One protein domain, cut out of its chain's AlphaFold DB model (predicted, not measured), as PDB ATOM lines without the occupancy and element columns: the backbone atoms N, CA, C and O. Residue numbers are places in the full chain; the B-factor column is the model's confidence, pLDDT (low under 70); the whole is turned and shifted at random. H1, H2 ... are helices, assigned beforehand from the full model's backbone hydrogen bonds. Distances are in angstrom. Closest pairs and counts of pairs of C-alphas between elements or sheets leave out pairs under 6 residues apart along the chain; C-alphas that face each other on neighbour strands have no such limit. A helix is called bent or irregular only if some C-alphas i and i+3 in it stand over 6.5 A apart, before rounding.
ATOM      1  N   ARG A  77      -3.977  26.289 -12.113       91.69
ATOM      2  CA  ARG A  77      -2.633  26.730 -12.493       91.69
ATOM      3  C   ARG A  77      -1.584  26.374 -11.438       91.69
ATOM      4  O   ARG A  77      -0.580  25.783 -11.800       91.69
ATOM      5  N   GLY A  78      -1.852  26.653 -10.162       91.50
ATOM      6  CA  GLY A  78      -0.910  26.354  -9.080       91.50
ATOM      7  C   GLY A  78      -0.689  24.851  -8.885       91.50
ATOM      8  O   GLY A  78       0.422  24.427  -8.598       91.50
ATOM      9  N   ILE A  79      -1.724  24.030  -9.105       91.62
ATOM     10  CA  ILE A  79      -1.592  22.561  -9.084       91.62
ATOM     11  C   ILE A  79      -0.687  22.087 -10.227       91.62
ATOM     12  O   ILE A  79       0.156  21.217 -10.034       91.62
ATOM     13  N   LEU A  80      -0.867  22.650 -11.423       93.75
ATOM     14  CA  LEU A  80      -0.079  22.291 -12.599       93.75
ATOM     15  C   LEU A  80       1.374  22.766 -12.503       93.75
ATOM     16  O   LEU A  80       2.258  22.027 -12.914       93.75
ATOM     17  N   GLU A  81       1.619  23.959 -11.957       93.31
ATOM     18  CA  GLU A  81       2.973  24.475 -11.699       93.31
ATOM     19  C   GLU A  81       3.699  23.593 -10.676       93.31
ATOM     20  O   GLU A  81       4.789  23.112 -10.956       93.31
ATOM     21  N   SER A  82       3.039  23.264  -9.560       91.81
ATOM     22  CA  SER A  82       3.546  22.319  -8.556       91.81
ATOM     23  C   SER A  82       3.868  20.946  -9.169       91.81
ATOM     24  O   SER A  82       4.928  20.372  -8.925       91.81
ATOM     25  N   TYR A  83       2.999  20.428 -10.041       92.75
ATOM     26  CA  TYR A  83       3.273  19.190 -10.771       92.75
ATOM     27  C   TYR A  83       4.499  19.299 -11.691       92.75
ATOM     28  O   TYR A  83       5.329  18.389 -11.704       92.75
ATOM     29  N   ASP A  84       4.630  20.386 -12.455       94.88
ATOM     30  CA  ASP A  84       5.773  20.589 -13.352       94.88
ATOM     31  C   ASP A  84       7.088  20.695 -12.572       94.88
ATOM     32  O   ASP A  84       8.091  20.105 -12.978       94.88
ATOM     33  N   GLU A  85       7.079  21.398 -11.437       94.81
ATOM     34  CA  GLU A  85       8.217  21.507 -10.519       94.81
ATOM     35  C   GLU A  85       8.639  20.135  -9.990       94.81
ATOM     36  O   GLU A  85       9.822  19.788 -10.044       94.81
ATOM     37  N   PHE A  86       7.679  19.315  -9.552       94.31
ATOM     38  CA  PHE A  86       7.954  17.946  -9.125       94.31
ATOM     39  C   PHE A  86       8.570  17.109 -10.251       94.31
ATOM     40  O   PHE A  86       9.588  16.451 -10.043       94.31
ATOM     41  N   VAL A  87       7.990  17.137 -11.456       93.88
ATOM     42  CA  VAL A  87       8.490  16.359 -12.602       93.88
ATOM     43  C   VAL A  87       9.902  16.794 -12.993       93.88
ATOM     44  O   VAL A  87      10.755  15.940 -13.238       93.88
ATOM     45  N   ALA A  88      10.174  18.100 -13.010       95.44
ATOM     46  CA  ALA A  88      11.505  18.634 -13.280       95.44
ATOM     47  C   ALA A  88      12.518  18.245 -12.188       95.44
ATOM     48  O   ALA A  88      13.670  17.933 -12.493       95.44
ATOM     49  N   GLY A  89      12.089  18.223 -10.922       94.50
ATOM     50  CA  GLY A  89      12.908  17.842  -9.771       94.50
ATOM     51  C   GLY A  89      13.072  16.332  -9.568       94.50
ATOM     52  O   GLY A  89      14.007  15.912  -8.880       94.50
ATOM     53  N   LEU A  90      12.216  15.504 -10.177       94.62
ATOM     54  CA  LEU A  90      12.148  14.058  -9.951       94.62
ATOM     55  C   LEU A  90      13.503  13.342 -10.087       94.62
ATOM     56  O   LEU A  90      13.808  12.520  -9.221       94.62
ATOM     57  N   PRO A  91      14.365  13.637 -11.082       94.75
ATOM     58  CA  PRO A  91      15.680  13.001 -11.170       94.75
ATOM     59  C   PRO A  91      16.575  13.273  -9.953       94.75
ATOM     60  O   PRO A  91      17.327  12.393  -9.533       94.75
ATOM     61  N   THR A  92      16.501  14.477  -9.383       94.19
ATOM     62  CA  THR A  92      17.269  14.878  -8.196       94.19
ATOM     63  C   THR A  92      16.677  14.263  -6.933       94.19
ATOM     64  O   THR A  92      17.417  13.690  -6.136       94.19
ATOM     65  N   ILE A  93      15.349  14.311  -6.790       93.62
ATOM     66  CA  ILE A  93      14.614  13.720  -5.662       93.62
ATOM     67  C   ILE A  93      14.866  12.209  -5.595       93.62
ATOM     68  O   ILE A  93      15.263  11.685  -4.555       93.62
ATOM     69  N   ALA A  94      14.717  11.510  -6.725       94.50
ATOM     70  CA  ALA A  94      14.964  10.075  -6.814       94.50
ATOM     71  C   ALA A  94      16.412   9.735  -6.443       94.50
ATOM     72  O   ALA A  94      16.641   8.847  -5.625       94.50
ATOM     73  N   ARG A  95      17.391  10.487  -6.966       93.44
ATOM     74  CA  ARG A  95      18.811  10.284  -6.642       93.44
ATOM     75  C   ARG A  95      19.099  10.482  -5.154       93.44
ATOM     76  O   ARG A  95      19.843   9.689  -4.585       93.44
ATOM     77  N   GLY A  96      18.502  11.497  -4.528       91.81
ATOM     78  CA  GLY A  96      18.613  11.737  -3.085       91.81
ATOM     79  C   GLY A  96      18.065  10.581  -2.243       91.81
ATOM     80  O   GLY A  96      18.613  10.277  -1.190       91.81
ATOM     81  N   ALA A  97      17.047   9.882  -2.748       91.69
ATOM     82  CA  ALA A  97      16.485   8.680  -2.133       91.69
ATOM     83  C   ALA A  97      17.200   7.370  -2.535       91.69
ATOM     84  O   ALA A  97      16.721   6.291  -2.190       91.69
ATOM     85  N   GLY A  98      18.310   7.431  -3.283       92.56
ATOM     86  CA  GLY A  98      19.028   6.245  -3.768       92.56
ATOM     87  C   GLY A  98      18.307   5.479  -4.887       92.56
ATOM     88  O   GLY A  98      18.600   4.309  -5.118       92.56
ATOM     89  N   LEU A  99      17.365   6.123  -5.579       93.19
ATOM     90  CA  LEU A  99      16.533   5.536  -6.628       93.19
ATOM     91  C   LEU A  99      16.911   6.054  -8.022       93.19
ATOM     92  O   LEU A  99      17.339   7.197  -8.206       93.19
ATOM     93  N   PHE A 100      16.677   5.224  -9.038       89.88
ATOM     94  CA  PHE A 100      16.836   5.603 -10.442       89.88
ATOM     95  C   PHE A 100      15.487   6.004 -11.037       89.88
ATOM     96  O   PHE A 100      14.612   5.160 -11.223       89.88
ATOM     97  N   HIS A 101      15.327   7.286 -11.381       87.19
ATOM     98  CA  HIS A 101      14.053   7.825 -11.880       87.19
ATOM     99  C   HIS A 101      13.501   7.106 -13.129       87.19
ATOM    100  O   HIS A 101      12.291   7.046 -13.317       87.19
ATOM    101  N   THR A 102      14.371   6.530 -13.965       89.75
ATOM    102  CA  THR A 102      13.998   5.800 -15.188       89.75
ATOM    103  C   THR A 102      13.421   4.409 -14.930       89.75
ATOM    104  O   THR A 102      12.806   3.835 -15.821       89.75
ATOM    105  N   THR A 103      13.639   3.846 -13.741       92.50
ATOM    106  CA  THR A 103      13.184   2.499 -13.358       92.50
ATOM    107  C   THR A 103      12.381   2.532 -12.059       92.50
ATOM    108  O   THR A 103      12.379   1.557 -11.309       92.50
ATOM    109  N   LEU A 104      11.737   3.666 -11.763       92.81
ATOM    110  CA  LEU A 104      10.919   3.821 -10.565       92.81
ATOM    111  C   LEU A 104       9.725   2.872 -10.603       92.81
ATOM    112  O   LEU A 104       8.932   2.879 -11.548       92.81
ATOM    113  N   LEU A 105       9.560   2.107  -9.527       93.69
ATOM    114  CA  LEU A 105       8.306   1.422  -9.274       93.69
ATOM    115  C   LEU A 105       7.237   2.451  -8.906       93.69
ATOM    116  O   LEU A 105       7.516   3.494  -8.312       93.69
ATOM    117  N   TYR A 106       5.983   2.129  -9.207       91.69
ATOM    118  CA  TYR A 106       4.861   3.004  -8.871       91.69
ATOM    119  C   TYR A 106       4.767   3.289  -7.361       91.69
ATOM    120  O   TYR A 106       4.464   4.411  -6.962       91.69
ATOM    121  N   ALA A 107       5.083   2.301  -6.518       93.62
ATOM    122  CA  ALA A 107       5.110   2.470  -5.065       93.62
ATOM    123  C   ALA A 107       6.162   3.500  -4.615       93.62
ATOM    124  O   ALA A 107       5.869   4.346  -3.771       93.62
ATOM    125  N   ASP A 108       7.354   3.474  -5.218       94.56
ATOM    126  CA  ASP A 108       8.406   4.451  -4.934       94.56
ATOM    127  C   ASP A 108       8.007   5.846  -5.405       94.56
ATOM    128  O   ASP A 108       8.181   6.815  -4.673       94.56
ATOM    129  N   LEU A 109       7.408   5.950  -6.596       94.00
ATOM    130  CA  LEU A 109       6.902   7.218  -7.112       94.00
ATOM    131  C   LEU A 109       5.882   7.852  -6.153       94.00
ATOM    132  O   LEU A 109       5.985   9.040  -5.865       94.00
ATOM    133  N   LEU A 110       4.933   7.070  -5.627       94.44
ATOM    134  CA  LEU A 110       3.953   7.567  -4.655       94.44
ATOM    135  C   LEU A 110       4.611   8.070  -3.368       94.44
ATOM    136  O   LEU A 110       4.228   9.126  -2.868       94.44
ATOM    137  N   ARG A 111       5.609   7.344  -2.852       94.81
ATOM    138  CA  ARG A 111       6.364   7.769  -1.669       94.81
ATOM    139  C   ARG A 111       7.085   9.097  -1.919       94.81
ATOM    140  O   ARG A 111       6.985   9.998  -1.093       94.81
ATOM    141  N   LEU A 112       7.758   9.236  -3.064       94.75
ATOM    142  CA  LEU A 112       8.459  10.472  -3.428       94.75
ATOM    143  C   LEU A 112       7.497  11.656  -3.600       94.75
ATOM    144  O   LEU A 112       7.832  12.765  -3.193       94.75
ATOM    145  N   ILE A 113       6.310  11.433  -4.171       94.12
ATOM    146  CA  ILE A 113       5.272  12.468  -4.283       94.12
ATOM    147  C   ILE A 113       4.807  12.913  -2.891       94.12
ATOM    148  O   ILE A 113       4.730  14.110  -2.641       94.12
ATOM    149  N   ASP A 114       4.508  11.978  -1.986       92.69
ATOM    150  CA  ASP A 114       4.020  12.304  -0.638       92.69
ATOM    151  C   ASP A 114       5.067  13.079   0.180       92.69
ATOM    152  O   ASP A 114       4.749  14.089   0.809       92.69
ATOM    153  N   GLU A 115       6.332  12.656   0.122       92.06
ATOM    154  CA  GLU A 115       7.451  13.367   0.752       92.06
ATOM    155  C   GLU A 115       7.637  14.773   0.166       92.06
ATOM    156  O   GLU A 115       7.791  15.740   0.914       92.06
ATOM    157  N   TRP A 116       7.571  14.906  -1.162       93.12
ATOM    158  CA  TRP A 116       7.727  16.192  -1.834       93.12
ATOM    159  C   TRP A 116       6.588  17.163  -1.508       93.12
ATOM    160  O   TRP A 116       6.850  18.313  -1.174       93.12
ATOM    161  N   VAL A 117       5.332  16.700  -1.529       90.31
ATOM    162  CA  VAL A 117       4.164  17.533  -1.197       90.31
ATOM    163  C   VAL A 117       4.227  18.031   0.248       90.31
ATOM    164  O   VAL A 117       3.869  19.178   0.511       90.31
ATOM    165  N   LYS A 118       4.698  17.201   1.191       89.44
ATOM    166  CA  LYS A 118       4.908  17.620   2.588       89.44
ATOM    167  C   LYS A 118       5.975  18.708   2.692       89.44
ATOM    168  O   LYS A 118       5.740  19.720   3.342       89.44
ATOM    169  N   ALA A 119       7.107  18.528   2.013       87.44
ATOM    170  CA  ALA A 119       8.187  19.510   2.012       87.44
ATOM    171  C   ALA A 119       7.782  20.842   1.349       87.44
ATOM    172  O   ALA A 119       8.079  21.903   1.890       87.44
ATOM    173  N   ASP A 120       7.068  20.795   0.219       81.69
ATOM    174  CA  ASP A 120       6.552  21.978  -0.489       81.69
ATOM    175  C   ASP A 120       5.520  22.749   0.353       81.69
ATOM    176  O   ASP A 120       5.532  23.981   0.404       81.69
ATOM    177  N   ALA A 121       4.648  22.030   1.067       76.00
ATOM    178  CA  ALA A 121       3.701  22.642   1.993       76.00
ATOM    179  C   ALA A 121       4.410  23.352   3.156       76.00
ATOM    180  O   ALA A 121       4.025  24.467   3.513       76.00
ATOM    181  N   ASP A 122       5.452  22.734   3.718       73.25
ATOM    182  CA  ASP A 122       6.241  23.313   4.805       73.25
ATOM    183  C   ASP A 122       7.046  24.539   4.348       73.25
ATOM    184  O   ASP A 122       7.173  25.499   5.107       73.25
ATOM    185  N   ASP A 123       7.567  24.540   3.118       74.31
ATOM    186  CA  ASP A 123       8.313  25.673   2.554       74.31
ATOM    187  C   ASP A 123       7.404  26.888   2.309       74.31
ATOM    188  O   ASP A 123       7.715  28.003   2.727       74.31
ATOM    189  N   LYS A 124       6.202  26.664   1.763       65.88
ATOM    190  CA  LYS A 124       5.188  27.716   1.536       65.88
ATOM    191  C   LYS A 124       4.600  28.311   2.822       65.88
ATOM    192  O   LYS A 124       3.960  29.360   2.765       65.88
ATOM    193  N   LEU A 125       4.792  27.656   3.969       57.78
ATOM    194  CA  LEU A 125       4.370  28.136   5.290       57.78
ATOM    195  C   LEU A 125       5.471  28.909   6.037       57.78
ATOM    196  O   LEU A 125       5.188  29.489   7.089       57.78
ATOM    197  N   ARG A 126       6.708  28.949   5.525       45.66
ATOM    198  CA  ARG A 126       7.787  29.742   6.131       45.66
ATOM    199  C   ARG A 126       7.575  31.234   5.832       45.66
ATOM    200  O   ARG A 126       7.347  31.593   4.679       45.66
TER     201      ARG A 126
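What this domain is: This is residues 77 to 126 of the 129 residues of an uncharacterized protein of Sphingomonadaceae bacterium (UniProt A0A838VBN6). What shape? Two loop-joined helices, kinked H1 then H2, cross steeply; residues 121 to 126 stick out. How large? The 50 printed residues, class all helix, are compact, with a radius of gyration of the C-alphas of 11.1 A, and span 31 by 21 by 17 A.

How they stand to each other: What touches? H1, residues 77 to 96, touches H2, residues 106 to 124, with residues 86 to 94 alone; the closest C-alphas, of Ile 93 and Leu 112, are 7.3 A apart. Which way? They run opposite ways at a steep tilt of 64 degrees. Every O i to N i+4 pair is within hydrogen-bond range in H2, 14 of 16 in H1.

Where its parts are: Where is H1? It runs 27.7 A from C-alpha 77 at (-2.633, 26.730, -12.493), has a kink of 54 degrees near residue 90 and is irregular, C-alphas 88 and 91 being 7.3 A apart. And H2? It runs 26.8 A to C-alpha 124 at (5.188, 27.716, 1.536).

The domain as a whole: Any cut? The printed part has no cut. Low confidence? Residues 124 to 126 have pLDDT under 70.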